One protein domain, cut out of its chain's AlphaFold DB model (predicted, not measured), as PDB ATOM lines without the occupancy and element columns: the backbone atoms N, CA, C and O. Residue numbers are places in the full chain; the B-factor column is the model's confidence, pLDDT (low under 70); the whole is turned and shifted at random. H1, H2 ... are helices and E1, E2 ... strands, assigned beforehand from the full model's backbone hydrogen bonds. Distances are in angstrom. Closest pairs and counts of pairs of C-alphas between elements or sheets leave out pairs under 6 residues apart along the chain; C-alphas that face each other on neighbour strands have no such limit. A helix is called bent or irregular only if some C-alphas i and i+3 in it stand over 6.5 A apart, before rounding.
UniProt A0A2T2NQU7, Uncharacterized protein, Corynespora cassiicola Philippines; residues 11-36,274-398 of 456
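This is residues 11 to 36 and 274 to 398 of the 456 residues of an uncharacterized protein of Corynespora cassiicola Philippines (UniProt A0A2T2NQU7). A small twisted sheet of four strands has H2 and the first part of the long helix H6 over one face, while H6 runs on past the sheet to a tip that sticks out at residues 358 to 363. At the other end of the length H4 and H5 make a corner away from the sheet. The printed part has 151 residues, in the order H1 H2 H3 E1 H4 H5 E2 E3 H6 H7 E4 H8; the sheet, E1 E2 E3 E4, is mixed, and so is the class, helices and strands. It is elongated, 64 by 37 by 24 A, and only just loose, close to compact, with a radius of gyration of the C-alphas of 18.1 A.

The strands are E1, residues 283 to 288, 16.5 A; E2, 321 to 326, 15.5 A; E3, 331 to 336, 16.4 A; and E4, 377 to 380. H6, residues 341 to 361, measures 30.4 A from C-alpha 341 at (224.445, 216.444, 209.458) to C-alpha 361 at (210.440, 197.727, 228.825). The other helices are H1, 11 to 15; H2, 21 to 28; H3, 275 to 280; H4, 291 to 298; H5, 300 to 313, irregular with C-alphas 308 and 311 9.3 A apart; H7, 368 to 375; and H8, 383 to 386. C-alpha 11 is at (233.917, 194.200, 215.259).

E1 and E2 are antiparallel, with N 286 and O 323 at 2.8 A. The hairpin E2 and E3 has N 324 and O 333 at 2.8 A. E3 and E4 are parallel, with N 334 and O 377 at 2.8 A; E3, H6 H7, E4 form a strand-helix-strand unit, parallel strands joined through helices, with a right-handed crossover. H2, H6 and H7 on one face of the sheet make two layers, one of helices and one of strands. H2 has a height over the sheet of 9.1 A, H6 of 10.0 A. H6 touches H2 with residues 341 to 348 alone, closest C-alphas Thr 341 and Ala 28, 5.1 A, at a steep tilt of 61 degrees, opposite ways. H6 and H7, a helical hairpin, touch at Thr 353 and Thr 374, closest C-alphas 6.2 A. H1 touches H7, closest C-alphas Gly 13 and Glu 369, 5.2 A. H1, H3 and H8 only graze the sheet. H4 and H5, not on it, are close but not clearly touching, closest C-alphas Gln 296 and Arg 302, 6.3 A. Every O i to N i+4 pair is within hydrogen-bond range in H2, H3 and H6, against 2 of 4 in H4, 6 of 10 in H5, 0 of 1 in H1 and 0 of 4 in H7, where O i to N i+3 gives 1 of 2 in H1 and 4 of 5 in H7; H8 is too short for an i+4 pair.

The C-alphas farthest apart, Arg 308 and His 363, are 63.7 A apart. Residues 37 to 273 are not printed; C-alphas 36 and 274 are 27.3 A apart across the cut. Of the links printed whole, none is long. Residues 11 to 18 and 369 to 374 have pLDDT under 70.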
ATOM      1  N   ALA A  11     233.903 193.743 216.654       49.06
ATOM      2  CA  ALA A  11     233.917 194.200 215.259       49.06
ATOM      3  C   ALA A  11     232.924 193.428 214.365       49.06
ATOM      4  O   ALA A  11     232.332 194.017 213.467       49.06
ATOM      5  N   ILE A  12     232.714 192.136 214.641       50.44
ATOM      6  CA  ILE A  12     231.772 191.283 213.897       50.44
ATOM      7  C   ILE A  12     230.315 191.673 214.200       50.44
ATOM      8  O   ILE A  12     229.497 191.696 213.288       50.44
ATOM      9  N   GLY A  13     229.991 192.042 215.446       50.16
ATOM     10  CA  GLY A  13     228.640 192.490 215.814       50.16
ATOM     11  C   GLY A  13     228.244 193.862 215.245       50.16
ATOM     12  O   GLY A  13     227.060 194.148 215.100       50.16
ATOM     13  N   LEU A  14     229.219 194.707 214.890       49.41
ATOM     14  CA  LEU A  14     228.978 196.051 214.347       49.41
ATOM     15  C   LEU A  14     228.428 196.040 212.912       49.41
ATOM     16  O   LEU A  14     227.618 196.899 212.574       49.41
ATOM     17  N   GLU A  15     228.843 195.094 212.064       51.00
ATOM     18  CA  GLU A  15     228.382 195.022 210.664       51.00
ATOM     19  C   GLU A  15     226.982 194.401 210.526       51.00
ATOM     20  O   GLU A  15     226.281 194.682 209.555       51.00
ATOM     21  N   SER A  16     226.541 193.615 211.512       52.91
ATOM     22  CA  SER A  16     225.178 193.072 211.613       52.91
ATOM     23  C   SER A  16     224.224 193.949 212.431       52.91
ATOM     24  O   SER A  16     223.075 193.563 212.651       52.91
ATOM     25  N   ALA A  17     224.682 195.112 212.905       58.50
ATOM     26  CA  ALA A  17     223.871 196.004 213.716       58.50
ATOM     27  C   ALA A  17     222.712 196.625 212.908       58.50
ATOM     28  O   ALA A  17     222.871 196.931 211.724       58.50
ATOM     29  N   PRO A  18     221.558 196.906 213.548       61.66
ATOM     30  CA  PRO A  18     220.427 197.593 212.911       61.66
ATOM     31  C   PRO A  18     220.776 198.977 212.343       61.66
ATOM     32  O   PRO A  18     220.096 199.469 211.441       61.66
ATOM     33  N   ILE A  19     221.830 199.608 212.876       76.44
ATOM     34  CA  ILE A  19     222.468 200.787 212.295       76.44
ATOM     35  C   ILE A  19     223.772 200.340 211.638       76.44
ATOM     36  O   ILE A  19     224.806 200.199 212.294       76.44
ATOM     37  N   GLY A  20     223.698 200.132 210.328       85.62
ATOM     38  CA  GLY A  20     224.858 199.923 209.473       85.62
ATOM     39  C   GLY A  20     225.277 201.207 208.749       85.62
ATOM     40  O   GLY A  20     224.645 202.258 208.907       85.62
ATOM     41  N   PRO A  21     226.308 201.125 207.890       90.44
ATOM     42  CA  PRO A  21     226.759 202.266 207.102       90.44
ATOM     43  C   PRO A  21     225.623 202.863 206.261       90.44
ATOM     44  O   PRO A  21     225.485 204.076 206.247       90.44
ATOM     45  N   ASN A  22     224.740 202.060 205.652       89.56
ATOM     46  CA  ASN A  22     223.623 202.595 204.856       89.56
ATOM     47  C   ASN A  22     222.679 203.484 205.669       89.56
ATOM     48  O   ASN A  22     222.365 204.587 205.237       89.56
ATOM     49  N   THR A  23     222.263 203.037 206.858       91.38
ATOM     50  CA  THR A  23     221.376 203.811 207.740       91.38
ATOM     51  C   THR A  23     222.007 205.157 208.100       91.38
ATOM     52  O   THR A  23     221.342 206.192 208.064       91.38
ATOM     53  N   LEU A  24     223.312 205.154 208.394       94.94
ATOM     54  CA  LEU A  24     224.073 206.366 208.693       94.94
ATOM     55  C   LEU A  24     224.180 207.291 207.478       94.94
ATOM     56  O   LEU A  24     224.028 208.501 207.633       94.94
ATOM     57  N   VAL A  25     224.402 206.742 206.280       95.50
ATOM     58  CA  VAL A  25     224.418 207.530 205.043       95.50
ATOM     59  C   VAL A  25     223.059 208.169 204.796       95.50
ATOM     60  O   VAL A  25     223.010 209.361 204.526       95.50
ATOM     61  N   VAL A  26     221.964 207.414 204.904       94.12
ATOM     62  CA  VAL A  26     220.605 207.920 204.661       94.12
ATOM     63  C   VAL A  26     220.267 209.057 205.625       94.12
ATOM     64  O   VAL A  26     219.769 210.097 205.199       94.12
ATOM     65  N   ALA A  27     220.589 208.900 206.914       95.75
ATOM     66  CA  ALA A  27     220.386 209.961 207.896       95.75
ATOM     67  C   ALA A  27     221.269 211.187 207.616       95.75
ATOM     68  O   ALA A  27     220.799 212.325 207.679       95.75
ATOM     69  N   ALA A  28     222.541 210.975 207.271       97.38
ATOM     70  CA  ALA A  28     223.458 212.068 206.974       97.38
ATOM     71  C   ALA A  28     223.075 212.820 205.691       97.38
ATOM     72  O   ALA A  28     223.118 214.048 205.662       97.38
ATOM     73  N   ASN A  29     222.659 212.097 204.654       97.12
ATOM     74  CA  ASN A  29     222.311 212.608 203.332       97.12
ATOM     75  C   ASN A  29     220.844 213.064 203.229       97.12
ATOM     76  O   ASN A  29     220.198 212.920 202.190       97.12
ATOM     77  N   LYS A  30     220.283 213.612 204.311       96.62
ATOM     78  CA  LYS A  30     218.915 214.139 204.301       96.62
ATOM     79  C   LYS A  30     218.757 215.196 203.201       96.62
ATOM     80  O   LYS A  30     219.586 216.108 203.099       96.62
ATOM     81  N   ASN A  31     217.667 215.079 202.438       95.94
ATOM     82  CA  ASN A  31     217.337 215.916 201.277       95.94
ATOM     83  C   ASN A  31     218.417 215.880 200.181       95.94
ATOM     84  O   ASN A  31     218.660 216.885 199.525       95.94
ATOM     85  N   ASP A  32     219.108 214.746 200.055       96.38
ATOM     86  CA  ASP A  32     220.189 214.510 199.095       96.38
ATOM     87  C   ASP A  32     221.279 215.594 199.056       96.38
ATOM     88  O   ASP A  32     221.849 215.923 198.019       96.38
ATOM     89  N   ARG A  33     221.601 216.165 200.219       97.00
ATOM     90  CA  ARG A  33     222.555 217.279 200.334       97.00
ATOM     91  C   ARG A  33     223.948 216.995 199.776       97.00
ATOM     92  O   ARG A  33     224.650 217.930 199.405       97.00
ATOM     93  N   PHE A  34     224.365 215.731 199.761       97.56
ATOM     94  CA  PHE A  34     225.660 215.310 199.232       97.56
ATOM     95  C   PHE A  34     225.557 214.792 197.792       97.56
ATOM     96  O   PHE A  34     226.553 214.289 197.272       97.56
ATOM     97  N   ARG A  35     224.380 214.912 197.157       97.62
ATOM     98  CA  ARG A  35     224.111 214.500 195.770       97.62
ATOM     99  C   ARG A  35     224.521 213.052 195.523       97.62
ATOM    100  O   ARG A  35     225.295 212.718 194.620       97.62
ATOM    101  N   LEU A  36     224.074 212.183 196.423       96.81
ATOM    102  CA  LEU A  36     224.327 210.748 196.347       96.81
ATOM    103  C   LEU A  36     223.227 210.048 195.547       96.81
ATOM    104  O   LEU A  36     223.496 208.965 195.023       96.81
ATOM    105  N   ASP A 274     243.876 194.498 203.950       92.06
ATOM    106  CA  ASP A 274     243.588 193.316 204.762       92.06
ATOM    107  C   ASP A 274     242.974 193.698 206.128       92.06
ATOM    108  O   ASP A 274     243.253 194.781 206.668       92.06
ATOM    109  N   PRO A 275     242.194 192.798 206.757       90.88
ATOM    110  CA  PRO A 275     241.545 193.073 208.038       90.88
ATOM    111  C   PRO A 275     242.495 193.486 209.173       90.88
ATOM    112  O   PRO A 275     242.092 194.232 210.072       90.88
ATOM    113  N   LYS A 276     243.757 193.025 209.177       92.81
ATOM    114  CA  LYS A 276     244.727 193.410 210.218       92.81
ATOM    115  C   LYS A 276     245.187 194.847 210.009       92.81
ATOM    116  O   LYS A 276     245.299 195.593 210.981       92.81
ATOM    117  N   THR A 277     245.445 195.252 208.770       93.12
ATOM    118  CA  THR A 277     245.795 196.636 208.427       93.12
ATOM    119  C   THR A 277     244.648 197.593 208.724       93.12
ATOM    120  O   THR A 277     244.874 198.592 209.404       93.12
ATOM    121  N   VAL A 278     243.416 197.244 208.345       93.38
ATOM    122  CA  VAL A 278     242.208 198.025 208.670       93.38
ATOM    123  C   VAL A 278     242.056 198.219 210.185       93.38
ATOM    124  O   VAL A 278     241.850 199.333 210.662       93.38
ATOM    125  N   ARG A 279     242.237 197.152 210.973       92.00
ATOM    126  CA  ARG A 279     242.160 197.221 212.442       92.00
ATOM    127  C   ARG A 279     243.248 198.107 213.051       92.00
ATOM    128  O   ARG A 279     242.959 198.896 213.945       92.00
ATOM    129  N   ARG A 280     244.496 197.992 212.577       94.38
ATOM    130  CA  ARG A 280     245.615 198.843 213.031       94.38
ATOM    131  C   ARG A 280     245.393 200.317 212.688       94.38
ATOM    132  O   ARG A 280     245.782 201.178 213.462       94.38
ATOM    133  N   ALA A 281     244.730 200.582 211.567       94.81
ATOM    134  CA  ALA A 281     244.317 201.908 211.121       94.81
ATOM    135  C   ALA A 281     243.078 202.463 211.857       94.81
ATOM    136  O   ALA A 281     242.549 203.511 211.488       94.81
ATOM    137  N   GLY A 282     242.604 201.768 212.894       93.94
ATOM    138  CA  GLY A 282     241.522 202.225 213.757       93.94
ATOM    139  C   GLY A 282     240.120 201.821 213.318       93.94
ATOM    140  O   GLY A 282     239.168 202.198 214.002       93.94
ATOM    141  N   GLY A 283     239.979 201.042 212.242       93.56
ATOM    142  CA  GLY A 283     238.694 200.522 211.789       93.56
ATOM    143  C   GLY A 283     238.453 200.643 210.286       93.56
ATOM    144  O   GLY A 283     239.282 201.167 209.543       93.56
ATOM    145  N   LYS A 284     237.300 200.135 209.840       94.31
ATOM    146  CA  LYS A 284     236.887 200.146 208.426       94.31
ATOM    147  C   LYS A 284     236.334 201.517 208.059       94.31
ATOM    148  O   LYS A 284     235.482 202.041 208.772       94.31
ATOM    149  N   GLU A 285     236.824 202.080 206.961       95.44
ATOM    150  CA  GLU A 285     236.426 203.392 206.448       95.44
ATOM    151  C   GLU A 285     235.597 203.233 205.167       95.44
ATOM    152  O   GLU A 285     235.961 202.462 204.276       95.44
ATOM    153  N   TYR A 286     234.511 203.996 205.081       96.81
ATOM    154  CA  TYR A 286     233.635 204.110 203.924       96.81
ATOM    155  C   TYR A 286     233.492 205.579 203.535       96.81
ATOM    156  O   TYR A 286     233.220 206.428 204.383       96.81
ATOM    157  N   ASN A 287     233.627 205.873 202.251       97.81
ATOM    158  CA  ASN A 287     233.455 207.204 201.684       97.81
ATOM    159  C   ASN A 287     232.247 207.200 200.752       97.81
ATOM    160  O   ASN A 287     232.156 206.337 199.880       97.81
ATOM    161  N   ALA A 288     231.330 208.146 200.924       97.81
ATOM    162  CA  ALA A 288     230.209 208.298 200.010       97.81
ATOM    163  C   ALA A 288     230.707 208.686 198.613       97.81
ATOM    164  O   ALA A 288     231.587 209.537 198.479       97.81
ATOM    165  N   VAL A 289     230.158 208.046 197.580       98.06
ATOM    166  CA  VAL A 289     230.509 208.330 196.186       98.06
ATOM    167  C   VAL A 289     229.394 209.170 195.557       98.06
ATOM    168  O   VAL A 289     228.290 208.651 195.383       98.06
ATOM    169  N   PRO A 290     229.649 210.448 195.214       98.00
ATOM    170  CA  PRO A 290     228.649 211.299 194.575       98.00
ATOM    171  C   PRO A 290     228.203 210.743 193.226       98.00
ATOM    172  O   PRO A 290     229.012 210.188 192.475       98.00
ATOM    173  N   VAL A 291     226.935 210.951 192.871       98.12
ATOM    174  CA  VAL A 291     226.407 210.468 191.587       98.12
ATOM    175  C   VAL A 291     227.080 211.150 190.395       98.12
ATOM    176  O   VAL A 291     227.292 210.517 189.364       98.12
ATOM    177  N   SER A 292     227.536 212.395 190.551       98.06
ATOM    178  CA  SER A 292     228.318 213.113 189.538       98.06
ATOM    179  C   SER A 292     229.660 212.430 189.229       98.06
ATOM    180  O   SER A 292     230.076 212.368 188.068       98.06
ATOM    181  N   TYR A 293     230.312 211.829 190.234       98.44
ATOM    182  CA  TYR A 293     231.508 211.012 190.015       98.44
ATOM    183  C   TYR A 293     231.192 209.736 189.229       98.44
ATOM    184  O   TYR A 293     232.036 209.282 188.461       98.44
ATOM    185  N   ILE A 294     230.012 209.145 189.416       98.38
ATOM    186  CA  ILE A 294     229.584 207.951 188.678       98.38
ATOM    187  C   ILE A 294     229.231 208.315 187.231       98.38
ATOM    188  O   ILE A 294     229.732 207.702 186.290       98.38
ATOM    189  N   ALA A 295     228.438 209.367 187.044       98.38
ATOM    190  CA  ALA A 295     227.934 209.802 185.748       98.38
ATOM    191  C   ALA A 295     229.036 210.134 184.735       98.38
ATOM    192  O   ALA A 295     228.889 209.849 183.549       98.38
ATOM    193  N   GLN A 296     230.175 210.678 185.177       98.19
ATOM    194  CA  GLN A 296     231.279 210.995 184.264       98.19
ATOM    195  C   GLN A 296     231.855 209.758 183.552       98.19
ATOM    196  O   GLN A 296     232.465 209.905 182.497       98.19
ATOM    197  N   TRP A 297     231.701 208.547 184.106       98.50
ATOM    198  CA  TRP A 297     232.150 207.311 183.451       98.50
ATOM    199  C   TRP A 297     231.300 206.968 182.226       98.50
ATOM    200  O   TRP A 297     231.742 206.220 181.360       98.50
ATOM    201  N   PHE A 298     230.119 207.569 182.107       98.69
ATOM    202  CA  PHE A 298     229.225 207.435 180.963       98.69
ATOM    203  C   PHE A 298     229.445 208.512 179.891       98.69
ATOM    204  O   PHE A 298     228.607 208.641 178.999       98.69
ATOM    205  N   GLN A 299     230.550 209.266 179.987       98.56
ATOM    206  CA  GLN A 299     230.889 210.385 179.106       98.56
ATOM    207  C   GLN A 299     232.177 210.105 178.308       98.56
ATOM    208  O   GLN A 299     233.238 209.861 178.898       98.56
ATOM    209  N   LYS A 300     232.159 210.212 176.973       98.50
ATOM    210  CA  LYS A 300     233.335 209.992 176.101       98.50
ATOM    211  C   LYS A 300     234.493 210.916 176.451       98.50
ATOM    212  O   LYS A 300     235.654 210.515 176.367       98.50
ATOM    213  N   ALA A 301     234.202 212.146 176.876       98.25
ATOM    214  CA  ALA A 301     235.220 213.102 177.306       98.25
ATOM    215  C   ALA A 301     236.109 212.530 178.426       98.25
ATOM    216  O   ALA A 301     237.334 212.679 178.386       98.25
ATOM    217  N   ARG A 302     235.519 211.799 179.383       97.88
ATOM    218  CA  ARG A 302     236.257 211.129 180.459       97.88
ATOM    219  C   ARG A 302     237.143 210.013 179.914       97.88
ATOM    220  O   ARG A 302     238.311 209.908 180.287       97.88
ATOM    221  N   TRP A 303     236.630 209.230 178.978       98.38
ATOM    222  CA  TRP A 303     237.382 208.164 178.321       98.38
ATOM    223  C   TRP A 303     238.533 208.673 177.447       98.38
ATOM    224  O   TRP A 303     239.598 208.061 177.422       98.38
ATOM    225  N   ASN A 304     238.403 209.853 176.840       98.19
ATOM    226  CA  ASN A 304     239.509 210.530 176.155       98.19
ATOM    227  C   ASN A 304     240.635 210.960 177.113       98.19
ATOM    228  O   ASN A 304     241.803 211.028 176.716       98.19
ATOM    229  N   ILE A 305     240.315 211.252 178.377       98.00
ATOM    230  CA  ILE A 305     241.319 211.489 179.423       98.00
ATOM    231  C   ILE A 305     242.003 210.165 179.784       98.00
ATOM    232  O   ILE A 305     243.231 210.103 179.791       98.00
ATOM    233  N   ILE A 306     241.232 209.092 179.996       97.44
ATOM    234  CA  ILE A 306     241.755 207.753 180.327       97.44
ATOM    235  C   ILE A 306     242.656 207.211 179.213       97.44
ATOM    236  O   ILE A 306     243.736 206.687 179.484       97.44
ATOM    237  N   LYS A 307     242.276 207.394 177.946       97.44
ATOM    238  CA  LYS A 307     243.095 207.009 176.791       97.44
ATOM    239  C   LYS A 307     244.502 207.614 176.847       97.44
ATOM    240  O   LYS A 307     245.458 206.955 176.457       97.44
ATOM    241  N   ARG A 308     244.630 208.860 177.322       96.12
ATOM    242  CA  ARG A 308     245.898 209.610 177.358       96.12
ATOM    243  C   ARG A 308     246.688 209.412 178.648       96.12
ATOM    244  O   ARG A 308     247.906 209.297 178.604       96.12
ATOM    245  N   HIS A 309     246.004 209.387 179.787       95.94
ATOM    246  CA  HIS A 309     246.629 209.440 181.116       95.94
ATOM    247  C   HIS A 309     246.404 208.169 181.945       95.94
ATOM    248  O   HIS A 309     246.814 208.090 183.104       95.94
ATOM    249  N   GLY A 310     245.734 207.177 181.362       95.88
ATOM    250  CA  GLY A 310     245.298 205.977 182.056       95.88
ATOM    251  C   GLY A 310     244.291 206.254 183.166       95.88
ATOM    252  O   GLY A 310     243.731 207.352 183.262       95.88
ATOM    253  N   PRO A 311     244.060 205.260 184.036       95.31
ATOM    254  CA  PRO A 311     243.106 205.387 185.133       95.31
ATOM    255  C   PRO A 311     243.403 206.544 186.096       95.31
ATOM    256  O   PRO A 311     242.484 207.072 186.719       95.31
ATOM    257  N   LEU A 312     244.668 206.967 186.217       95.25
ATOM    258  CA  LEU A 312     245.066 208.101 187.064       95.25
ATOM    259  C   LEU A 312     244.590 209.457 186.533       95.25
ATOM    260  O   LEU A 312     244.551 210.414 187.299       95.25
ATOM    261  N   GLY A 313     244.202 209.546 185.257       94.81
ATOM    262  CA  GLY A 313     243.560 210.742 184.707       94.81
ATOM    263  C   GLY A 313     242.178 211.023 185.312       94.81
ATOM    264  O   GLY A 313     241.625 212.106 185.121       94.81
ATOM    265  N   VAL A 314     241.616 210.062 186.048       95.19
ATOM    266  CA  VAL A 314     240.410 210.234 186.855       95.19
ATOM    267  C   VAL A 314     240.816 210.226 188.324       95.19
ATOM    268  O   VAL A 314     241.267 209.206 188.863       95.19
ATOM    269  N   SER A 315     240.684 211.386 188.964       93.62
ATOM    270  CA  SER A 315     240.867 211.533 190.406       93.62
ATOM    271  C   SER A 315     239.887 210.644 191.166       93.62
ATOM    272  O   SER A 315     238.809 210.344 190.663       93.62
ATOM    273  N   ALA A 316     240.241 210.258 192.391       92.62
ATOM    274  CA  ALA A 316     239.303 209.609 193.304       92.62
ATOM    275  C   ALA A 316     238.051 210.493 193.535       92.62
ATOM    276  O   ALA A 316     238.147 211.719 193.391       92.62
ATOM    277  N   PRO A 317     236.889 209.905 193.889       95.25
ATOM    278  CA  PRO A 317     235.686 210.677 194.190       95.25
ATOM    279  C   PRO A 317     235.942 211.659 195.334       95.25
ATOM    280  O   PRO A 317     236.513 211.284 196.356       95.25
ATOM    281  N   ILE A 318     235.484 212.902 195.171       96.94
ATOM    282  CA  ILE A 318     235.512 213.897 196.245       96.94
ATOM    283  C   ILE A 318     234.381 213.560 197.214       96.94
ATOM    284  O   ILE A 318     233.208 213.741 196.901       96.94
ATOM    285  N   SER A 319     234.739 213.034 198.382       96.62
ATOM    286  CA  SER A 319     233.766 212.658 199.409       96.62
ATOM    287  C   SER A 319     233.448 213.820 200.354       96.62
ATOM    288  O   SER A 319     234.361 214.423 200.919       96.62
ATOM    289  N   HIS A 320     232.158 214.082 200.570       98.31
ATOM    290  CA  HIS A 320     231.630 215.025 201.571       98.31
ATOM    291  C   HIS A 320     231.092 214.318 202.830       98.31
ATOM    292  O   HIS A 320     230.734 214.951 203.825       98.31
ATOM    293  N   LEU A 321     231.069 212.983 202.803       98.44
ATOM    294  CA  LEU A 321     230.554 212.143 203.872       98.44
ATOM    295  C   LEU A 321     231.406 210.881 204.004       98.44
ATOM    296  O   LEU A 321     231.508 210.072 203.081       98.44
ATOM    297  N   LYS A 322     231.977 210.681 205.189       98.06
ATOM    298  CA  LYS A 322     232.759 209.495 205.536       98.06
ATOM    299  C   LYS A 322     232.177 208.828 206.770       98.06
ATOM    300  O   LYS A 322     231.789 209.492 207.727       98.06
ATOM    301  N   ILE A 323     232.150 207.505 206.763       97.19
ATOM    302  CA  ILE A 323     231.699 206.685 207.882       97.19
ATOM    303  C   ILE A 323     232.828 205.742 208.263       97.19
ATOM    304  O   ILE A 323     233.402 205.070 207.410       97.19
ATOM    305  N   GLN A 324     233.128 205.664 209.552       95.81
ATOM    306  CA  GLN A 324     234.133 204.759 210.081       95.81
ATOM    307  C   GLN A 324     233.515 203.825 211.119       95.81
ATOM    308  O   GLN A 324     232.937 204.281 212.105       95.81
ATOM    309  N   CYS A 325     233.681 202.517 210.929       93.19
ATOM    310  CA  CYS A 325     233.461 201.522 211.976       93.19
ATOM    311  C   CYS A 325     234.710 201.486 212.859       93.19
ATOM    312  O   CYS A 325     235.656 200.755 212.553       93.19
ATOM    313  N   SER A 326     234.774 202.331 213.892       93.12
ATOM    314  CA  SER A 326     235.992 202.496 214.681       93.12
ATOM    315  C   SER A 326     236.170 201.377 215.700       93.12
ATOM    316  O   SER A 326     235.414 201.263 216.668       93.12
ATOM    317  N   THR A 327     237.242 200.599 215.543       89.44
ATOM    318  CA  THR A 327     237.628 199.567 216.514       89.44
ATOM    319  C   THR A 327     238.303 200.151 217.753       89.44
ATOM    320  O   THR A 327     238.334 199.489 218.783       89.44
ATOM    321  N   ILE A 328     238.847 201.372 217.667       90.19
ATOM    322  CA  ILE A 328     239.473 202.067 218.807       90.19
ATOM    323  C   ILE A 328     238.400 202.560 219.778       90.19
ATOM    324  O   ILE A 328     238.532 202.402 220.986       90.19
ATOM    325  N   TYR A 329     237.328 203.148 219.246       89.50
ATOM    326  CA  TYR A 329     236.258 203.731 220.053       89.50
ATOM    327  C   TYR A 329     235.055 202.799 220.251       89.50
ATOM    328  O   TYR A 329     234.097 203.198 220.921       89.50
ATOM    329  N   GLY A 330     235.092 201.607 219.642       88.62
ATOM    330  CA  GLY A 330     234.019 200.611 219.679       88.62
ATOM    331  C   GLY A 330     232.698 201.132 219.117       88.62
ATOM    332  O   GLY A 330     231.652 200.826 219.678       88.62
ATOM    333  N   ARG A 331     232.746 201.990 218.087       91.06
ATOM    334  CA  ARG A 331     231.576 202.746 217.626       91.06
ATOM    335  C   ARG A 331     231.647 203.222 216.182       91.06
ATOM    336  O   ARG A 331     232.731 203.334 215.611       91.06
ATOM    337  N   TRP A 332     230.499 203.608 215.632       93.31
ATOM    338  CA  TRP A 332     230.421 204.317 214.356       93.31
ATOM    339  C   TRP A 332     230.769 205.800 214.509       93.31
ATOM    340  O   TRP A 332     230.246 206.482 215.392       93.31
ATOM    341  N   ILE A 333     231.621 206.312 213.621       96.38
ATOM    342  CA  ILE A 333     231.918 207.742 213.511       96.38
ATOM    343  C   ILE A 333     231.492 208.238 212.135       96.38
ATOM    344  O   ILE A 333     231.911 207.691 211.119       96.38
ATOM    345  N   VAL A 334     230.660 209.274 212.118       97.56
ATOM    346  CA  VAL A 334     230.203 209.962 210.911       97.56
ATOM    347  C   VAL A 334     230.951 211.281 210.797       97.56
ATOM    348  O   VAL A 334     230.814 212.153 211.656       97.56
ATOM    349  N   TYR A 335     231.725 211.426 209.731       98.50
ATOM    350  CA  TYR A 335     232.434 212.647 209.383       98.50
ATOM    351  C   TYR A 335     231.735 213.340 208.219       98.50
ATOM    352  O   TYR A 335     231.451 212.703 207.204       98.50
ATOM    353  N   SER A 336     231.501 214.644 208.331       98.56
ATOM    354  CA  SER A 336     230.996 215.450 207.216       98.56
ATOM    355  C   SER A 336     231.489 216.889 207.295       98.56
ATOM    356  O   SER A 336     231.731 217.411 208.386       98.56
ATOM    357  N   ASP A 337     231.547 217.552 206.146       98.25
ATOM    358  CA  ASP A 337     231.824 218.992 206.034       98.25
ATOM    359  C   ASP A 337     230.557 219.861 206.122       98.25
ATOM    360  O   ASP A 337     230.630 221.086 206.123       98.25
ATOM    361  N   CYS A 338     229.390 219.236 206.279       98.19
ATOM    362  CA  CYS A 338     228.099 219.884 206.510       98.19
ATOM    363  C   CYS A 338     227.684 219.754 207.989       98.19
ATOM    364  O   CYS A 338     227.587 218.638 208.514       98.19
ATOM    365  N   ARG A 339     227.447 220.881 208.680       98.06
ATOM    366  CA  ARG A 339     227.148 220.917 210.130       98.06
ATOM    367  C   ARG A 339     225.748 220.411 210.460       98.06
ATOM    368  O   ARG A 339     225.548 219.801 211.507       98.06
ATOM    369  N   GLU A 340     224.807 220.609 209.552       97.69
ATOM    370  CA  GLU A 340     223.418 220.169 209.646       97.69
ATOM    371  C   GLU A 340     223.330 218.641 209.788       97.69
ATOM    372  O   GLU A 340     222.372 218.115 210.345       97.69
ATOM    373  N   THR A 341     224.341 217.906 209.314       97.56
ATOM    374  CA  THR A 341     224.445 216.444 209.458       97.56
ATOM    375  C   THR A 341     224.450 216.013 210.922       97.56
ATOM    376  O   THR A 341     223.893 214.969 211.253       97.56
ATOM    377  N   LYS A 342     225.012 216.835 211.821       97.94
ATOM    378  CA  LYS A 342     225.032 216.561 213.263       97.94
ATOM    379  C   LYS A 342     223.631 216.304 213.807       97.94
ATOM    380  O   LYS A 342     223.443 215.363 214.572       97.94
ATOM    381  N   GLN A 343     222.676 217.152 213.426       97.75
ATOM    382  CA  GLN A 343     221.320 217.106 213.955       97.75
ATOM    383  C   GLN A 343     220.599 215.834 213.497       97.75
ATOM    384  O   GLN A 343     220.051 215.124 214.331       97.75
ATOM    385  N   HIS A 344     220.702 215.466 212.219       97.06
ATOM    386  CA  HIS A 344     220.070 214.244 211.710       97.06
ATOM    387  C   HIS A 344     220.698 212.961 212.264       97.06
ATOM    388  O   HIS A 344     219.994 211.991 212.539       97.06
ATOM    389  N   ILE A 345     222.018 212.946 212.476       96.56
ATOM    390  CA  ILE A 345     222.678 211.818 213.146       96.56
ATOM    391  C   ILE A 345     222.237 211.716 214.609       96.56
ATOM    392  O   ILE A 345     222.012 210.608 215.098       96.56
ATOM    393  N   LYS A 346     222.067 212.851 215.299       95.50
ATOM    394  CA  LYS A 346     221.517 212.880 216.657       95.50
ATOM    395  C   LYS A 346     220.078 212.351 216.684       95.50
ATOM    396  O   LYS A 346     219.782 211.484 217.490       95.50
ATOM    397  N   GLU A 347     219.214 212.798 215.778       95.00
ATOM    398  CA  GLU A 347     217.823 212.328 215.679       95.00
ATOM    399  C   GLU A 347     217.726 210.824 215.406       95.00
ATOM    400  O   GLU A 347     216.901 210.138 216.016       95.00
ATOM    401  N   LEU A 348     218.582 210.299 214.521       93.00
ATOM    402  CA  LEU A 348     218.693 208.863 214.277       93.00
ATOM    403  C   LEU A 348     219.069 208.128 215.570       93.00
ATOM    404  O   LEU A 348     218.406 207.162 215.947       93.00
ATOM    405  N   HIS A 349     220.110 208.597 216.257       92.44
ATOM    406  CA  HIS A 349     220.565 208.018 217.515       92.44
ATOM    407  C   HIS A 349     219.470 208.055 218.595       92.44
ATOM    408  O   HIS A 349     219.171 207.019 219.186       92.44
ATOM    409  N   ASP A 350     218.818 209.199 218.802       93.06
ATOM    410  CA  ASP A 350     217.738 209.376 219.781       93.06
ATOM    411  C   ASP A 350     216.550 208.446 219.473       93.06
ATOM    412  O   ASP A 350     215.985 207.821 220.372       93.06
ATOM    413  N   THR A 351     216.193 208.303 218.191       91.31
ATOM    414  CA  THR A 351     215.098 207.428 217.740       91.31
ATOM    415  C   THR A 351     215.365 205.969 218.075       91.31
ATOM    416  O   THR A 351     214.497 205.296 218.631       91.31
ATOM    417  N   TYR A 352     216.562 205.471 217.773       88.88
ATOM    418  CA  TYR A 352     216.882 204.090 218.097       88.88
ATOM    419  C   TYR A 352     217.084 203.870 219.600       88.88
ATOM    420  O   TYR A 352     216.685 202.823 220.095       88.88
ATOM    421  N   THR A 353     217.646 204.832 220.335       89.56
ATOM    422  CA  THR A 353     217.764 204.736 221.798       89.56
ATOM    423  C   THR A 353     216.389 204.596 222.454       89.56
ATOM    424  O   THR A 353     216.212 203.719 223.296       89.56
ATOM    425  N   ARG A 354     215.386 205.375 222.015       91.75
ATOM    426  CA  ARG A 354     213.994 205.203 222.472       91.75
ATOM    427  C   ARG A 354     213.443 203.820 222.136       91.75
ATOM    428  O   ARG A 354     212.911 203.163 223.020       91.75
ATOM    429  N   LYS A 355     213.633 203.352 220.899       89.75
ATOM    430  CA  LYS A 355     213.185 202.016 220.479       89.75
ATOM    431  C   LYS A 355     213.802 200.903 221.332       89.75
ATOM    432  O   LYS A 355     213.115 199.948 221.671       89.75
ATOM    433  N   LEU A 356     215.080 201.023 221.694       88.88
ATOM    434  CA  LEU A 356     215.738 200.059 222.576       88.88
ATOM    435  C   LEU A 356     215.164 200.087 223.988       88.88
ATOM    436  O   LEU A 356     214.907 199.022 224.535       88.88
ATOM    437  N   ALA A 357     214.909 201.274 224.543       90.88
ATOM    438  CA  ALA A 357     214.257 201.404 225.843       90.88
ATOM    439  C   ALA A 357     212.830 200.820 225.831       90.88
ATOM    440  O   ALA A 357     212.425 200.157 226.781       90.88
ATOM    441  N   GLU A 358     212.076 201.015 224.745       92.88
ATOM    442  CA  GLU A 358     210.754 200.407 224.555       92.88
ATOM    443  C   GLU A 358     210.833 198.880 224.437       92.88
ATOM    444  O   GLU A 358     210.033 198.171 225.046       92.88
ATOM    445  N   ASP A 359     211.777 198.346 223.660       90.62
ATOM    446  CA  ASP A 359     211.973 196.900 223.532       90.62
ATOM    447  C   ASP A 359     212.406 196.279 224.877       90.62
ATOM    448  O   ASP A 359     211.901 195.213 225.233       90.62
ATOM    449  N   GLU A 360     213.244 196.971 225.659       91.50
ATOM    450  CA  GLU A 360     213.636 196.583 227.022       91.50
ATOM    451  C   GLU A 360     212.439 196.547 227.979       91.50
ATOM    452  O   GLU A 360     212.208 195.539 228.649       91.50
ATOM    453  N   ALA A 361     211.640 197.619 227.996       94.75
ATOM    454  CA  ALA A 361     210.440 197.727 228.825       94.75
ATOM    455  C   ALA A 361     209.396 196.651 228.482       94.75
ATOM    456  O   ALA A 361     208.657 196.199 229.352       94.75
ATOM    457  N   ASN A 362     209.365 196.205 227.225       95.69
ATOM    458  CA  ASN A 362     208.505 195.122 226.750       95.69
ATOM    459  C   ASN A 362     209.139 193.723 226.892       95.69
ATOM    460  O   ASN A 362     208.635 192.766 226.300       95.69
ATOM    461  N   HIS A 363     210.252 193.589 227.626       92.75
ATOM    462  CA  HIS A 363     210.993 192.338 227.821       92.75
ATOM    463  C   HIS A 363     211.386 191.622 226.517       92.75
ATOM    464  O   HIS A 363     211.554 190.398 226.487       92.75
ATOM    465  N   LYS A 364     211.552 192.362 225.417       92.12
ATOM    466  CA  LYS A 364     212.071 191.786 224.177       92.12
ATOM    467  C   LYS A 364     213.574 191.591 224.318       92.12
ATOM    468  O   LYS A 364     214.287 192.442 224.844       92.12
ATOM    469  N   SER A 365     214.073 190.462 223.817       88.00
ATOM    470  CA  SER A 365     215.513 190.217 223.770       88.00
ATOM    471  C   SER A 365     216.178 191.274 222.889       88.00
ATOM    472  O   SER A 365     215.936 191.326 221.682       88.00
ATOM    473  N   ILE A 366     217.005 192.117 223.504       81.75
ATOM    474  CA  ILE A 366     217.823 193.095 222.796       81.75
ATOM    475  C   ILE A 366     219.007 192.341 222.181       81.75
ATOM    476  O   ILE A 366     219.789 191.735 222.922       81.75
ATOM    477  N   PRO A 367     219.168 192.354 220.845       79.06
ATOM    478  CA  PRO A 367     220.331 191.745 220.216       79.06
ATOM    479  C   PRO A 367     221.612 192.389 220.768       79.06
ATOM    480  O   PRO A 367     221.642 193.611 220.915       79.06
ATOM    481  N   PRO A 368     222.692 191.638 221.046       73.69
ATOM    482  CA  PRO A 368     223.969 192.217 221.476       73.69
ATOM    483  C   PRO A 368     224.468 193.336 220.549       73.69
ATOM    484  O   PRO A 368     225.134 194.273 220.985       73.69
ATOM    485  N   GLU A 369     224.110 193.263 219.266       69.50
ATOM    486  CA  GLU A 369     224.443 194.236 218.235       69.50
ATOM    487  C   GLU A 369     223.746 195.590 218.433       69.50
ATOM    488  O   GLU A 369     224.231 196.629 217.978       69.50
ATOM    489  N   ALA A 370     222.618 195.609 219.141       68.38
ATOM    490  CA  ALA A 370     221.901 196.832 219.450       68.38
ATOM    491  C   ALA A 370     222.659 197.736 220.432       68.38
ATOM    492  O   ALA A 370     222.496 198.952 220.380       68.38
ATOM    493  N   ALA A 371     223.564 197.189 221.249       66.94
ATOM    494  CA  ALA A 371     224.449 197.997 222.089       66.94
ATOM    495  C   ALA A 371     225.373 198.912 221.262       66.94
ATOM    496  O   ALA A 371     225.839 199.931 221.759       66.94
ATOM    497  N   PHE A 372     225.614 198.603 219.980       65.19
ATOM    498  CA  PHE A 372     226.400 199.473 219.103       65.19
ATOM    499  C   PHE A 372     225.607 200.671 218.574       65.19
ATOM    500  O   PHE A 372     226.200 201.689 218.213       65.19
ATOM    501  N   ILE A 373     224.275 200.599 218.575       58.91
ATOM    502  CA  ILE A 373     223.394 201.679 218.115       58.91
ATOM    503  C   ILE A 373     223.537 202.924 219.005       58.91
ATOM    504  O   ILE A 373     223.551 204.055 218.512       58.91
ATOM    505  N   THR A 374     223.747 202.733 220.309       63.34
ATOM    506  CA  THR A 374     223.919 203.836 221.266       63.34
ATOM    507  C   THR A 374     225.278 204.538 221.157       63.34
ATOM    508  O   THR A 374     225.586 205.428 221.947       63.34
ATOM    509  N   THR A 375     226.117 204.183 220.181       79.56
ATOM    510  CA  THR A 375     227.501 204.673 220.136       79.56
ATOM    511  C   THR A 375     227.831 205.558 218.932       79.56
ATOM    512  O   THR A 375     228.969 205.993 218.800       79.56
ATOM    513  N   VAL A 376     226.870 205.924 218.080       92.00
ATOM    514  CA  VAL A 376     227.145 206.794 216.918       92.00
ATOM    515  C   VAL A 376     227.671 208.172 217.350       92.00
ATOM    516  O   VAL A 376     227.053 208.873 218.148       92.00
ATOM    517  N   LYS A 377     228.811 208.593 216.790       94.62
ATOM    518  CA  LYS A 377     229.394 209.927 216.999       94.62
ATOM    519  C   LYS A 377     229.468 210.685 215.680       94.62
ATOM    520  O   LYS A 377     230.002 210.169 214.707       94.62
ATOM    521  N   TRP A 378     229.020 211.935 215.665       97.38
ATOM    522  CA  TRP A 378     229.288 212.847 214.552       97.38
ATOM    523  C   TRP A 378     230.524 213.714 214.827       97.38
ATOM    524  O   TRP A 378     230.730 214.170 215.957       97.38
ATOM    525  N   GLN A 379     231.334 213.959 213.799       98.12
ATOM    526  CA  GLN A 379     232.462 214.886 213.831       98.12
ATOM    527  C   GLN A 379     232.482 215.736 212.559       98.12
ATOM    528  O   GLN A 379     232.344 215.228 211.450       98.12
ATOM    529  N   TYR A 380     232.693 217.039 212.718       98.25
ATOM    530  CA  TYR A 380     232.979 217.900 211.578       98.25
ATOM    531  C   TYR A 380     234.371 217.578 211.022       98.25
ATOM    532  O   TYR A 380     235.320 217.430 211.793       98.25
ATOM    533  N   ALA A 381     234.487 217.508 209.702       98.38
ATOM    534  CA  ALA A 381     235.755 217.429 208.988       98.38
ATOM    535  C   ALA A 381     235.615 218.188 207.672       98.38
ATOM    536  O   ALA A 381     234.607 218.051 206.992       98.38
ATOM    537  N   THR A 382     236.611 218.981 207.299       98.31
ATOM    538  CA  THR A 382     236.622 219.691 206.014       98.31
ATOM    539  C   THR A 382     236.682 218.709 204.840       98.31
ATOM    540  O   THR A 382     237.226 217.610 204.974       98.31
ATOM    541  N   THR A 383     236.238 219.119 203.645       97.75
ATOM    542  CA  THR A 383     236.348 218.297 202.424       97.75
ATOM    543  C   THR A 383     237.773 217.773 202.209       97.75
ATOM    544  O   THR A 383     237.967 216.617 201.842       97.75
ATOM    545  N   LYS A 384     238.798 218.590 202.499       97.62
ATOM    546  CA  LYS A 384     240.216 218.206 202.387       97.62
ATOM    547  C   LYS A 384     240.616 217.117 203.387       97.62
ATOM    548  O   LYS A 384     241.417 216.248 203.051       97.62
ATOM    549  N   GLU A 385     240.103 217.170 204.612       97.88
ATOM    550  CA  GLU A 385     240.345 216.140 205.631       97.88
ATOM    551  C   GLU A 385     239.618 214.841 205.291       97.88
ATOM    552  O   GLU A 385     240.197 213.768 205.448       97.88
ATOM    553  N   LEU A 386     238.404 214.930 204.740       97.56
ATOM    554  CA  LEU A 386     237.632 213.771 204.292       97.56
ATOM    555  C   LEU A 386     238.359 212.968 203.201       97.56
ATOM    556  O   LEU A 386     238.274 211.743 203.204       97.56
ATOM    557  N   GLN A 387     239.164 213.613 202.345       96.38
ATOM    558  CA  GLN A 387     239.950 212.904 201.320       96.38
ATOM    559  C   GLN A 387     241.135 212.100 201.886       96.38
ATOM    560  O   GLN A 387     241.743 211.305 201.168       96.38
ATOM    561  N   LYS A 388     241.511 212.296 203.158       96.25
ATOM    562  CA  LYS A 388     242.611 211.552 203.784       96.25
ATOM    563  C   LYS A 388     242.081 210.251 204.370       96.25
ATOM    564  O   LYS A 388     241.343 210.275 205.350       96.25
ATOM    565  N   SER A 389     242.477 209.123 203.793       95.00
ATOM    566  CA  SER A 389     242.145 207.808 204.346       95.00
ATOM    567  C   SER A 389     242.883 207.556 205.663       95.00
ATOM    568  O   SER A 389     244.088 207.803 205.749       95.00
ATOM    569  N   SER A 390     242.186 207.010 206.666       94.56
ATOM    570  CA  SER A 390     242.842 206.484 207.871       94.56
ATOM    571  C   SER A 390     243.590 205.173 207.597       94.56
ATOM    572  O   SER A 390     244.546 204.840 208.297       94.56
ATOM    573  N   VAL A 391     243.171 204.431 206.568       93.81
ATOM    574  CA  VAL A 391     243.756 203.155 206.141       93.81
ATOM    575  C   VAL A 391     244.792 203.400 205.035       93.81
ATOM    576  O   VAL A 391     244.484 204.109 204.072       93.81
ATOM    577  N   PRO A 392     246.004 202.815 205.105       92.56
ATOM    578  CA  PRO A 392     246.981 202.912 204.023       92.56
ATOM    579  C   PRO A 392     246.392 202.450 202.683       92.56
ATOM    580  O   PRO A 392     245.918 201.322 202.569       92.56
ATOM    581  N   VAL A 393     246.427 203.323 201.675       88.62
ATOM    582  CA  VAL A 393     245.887 203.035 200.338       88.62
ATOM    583  C   VAL A 393     246.973 202.376 199.483       88.62
ATOM    584  O   VAL A 393     248.037 202.980 199.301       88.62
ATOM    585  N   PRO A 394     246.745 201.169 198.929       89.81
ATOM    586  CA  PRO A 394     247.684 200.563 197.995       89.81
ATOM    587  C   PRO A 394     247.906 201.459 196.776       89.81
ATOM    588  O   PRO A 394     246.976 202.070 196.247       89.81
ATOM    589  N   THR A 395     249.140 201.521 196.276       91.12
ATOM    590  CA  THR A 395     249.432 202.344 195.096       91.12
ATOM    591  C   THR A 395     248.621 201.852 193.891       91.12
ATOM    592  O   THR A 395     248.654 200.667 193.573       91.12
ATOM    593  N   ARG A 396     247.902 202.743 193.194       90.38
ATOM    594  CA  ARG A 396     247.089 202.367 192.017       90.38
ATOM    595  C   ARG A 396     247.942 201.822 190.873       90.38
ATOM    596  O   ARG A 396     247.640 200.781 190.303       90.38
ATOM    597  N   ILE A 397     249.028 202.530 190.568       87.06
ATOM    598  CA  ILE A 397     249.988 202.199 189.511       87.06
ATOM    599  C   ILE A 397     251.386 202.195 190.138       87.06
ATOM    600  O   ILE A 397     251.697 203.101 190.921       87.06
ATOM    601  N   PRO A 398     252.227 201.184 189.860       81.06
ATOM    602  CA  PRO A 398     253.567 201.149 190.420       81.06
ATOM    603  C   PRO A 398     254.390 202.342 189.916       81.06
ATOM    604  O   PRO A 398     254.367 202.687 188.735       81.06
TER     605      PRO A 398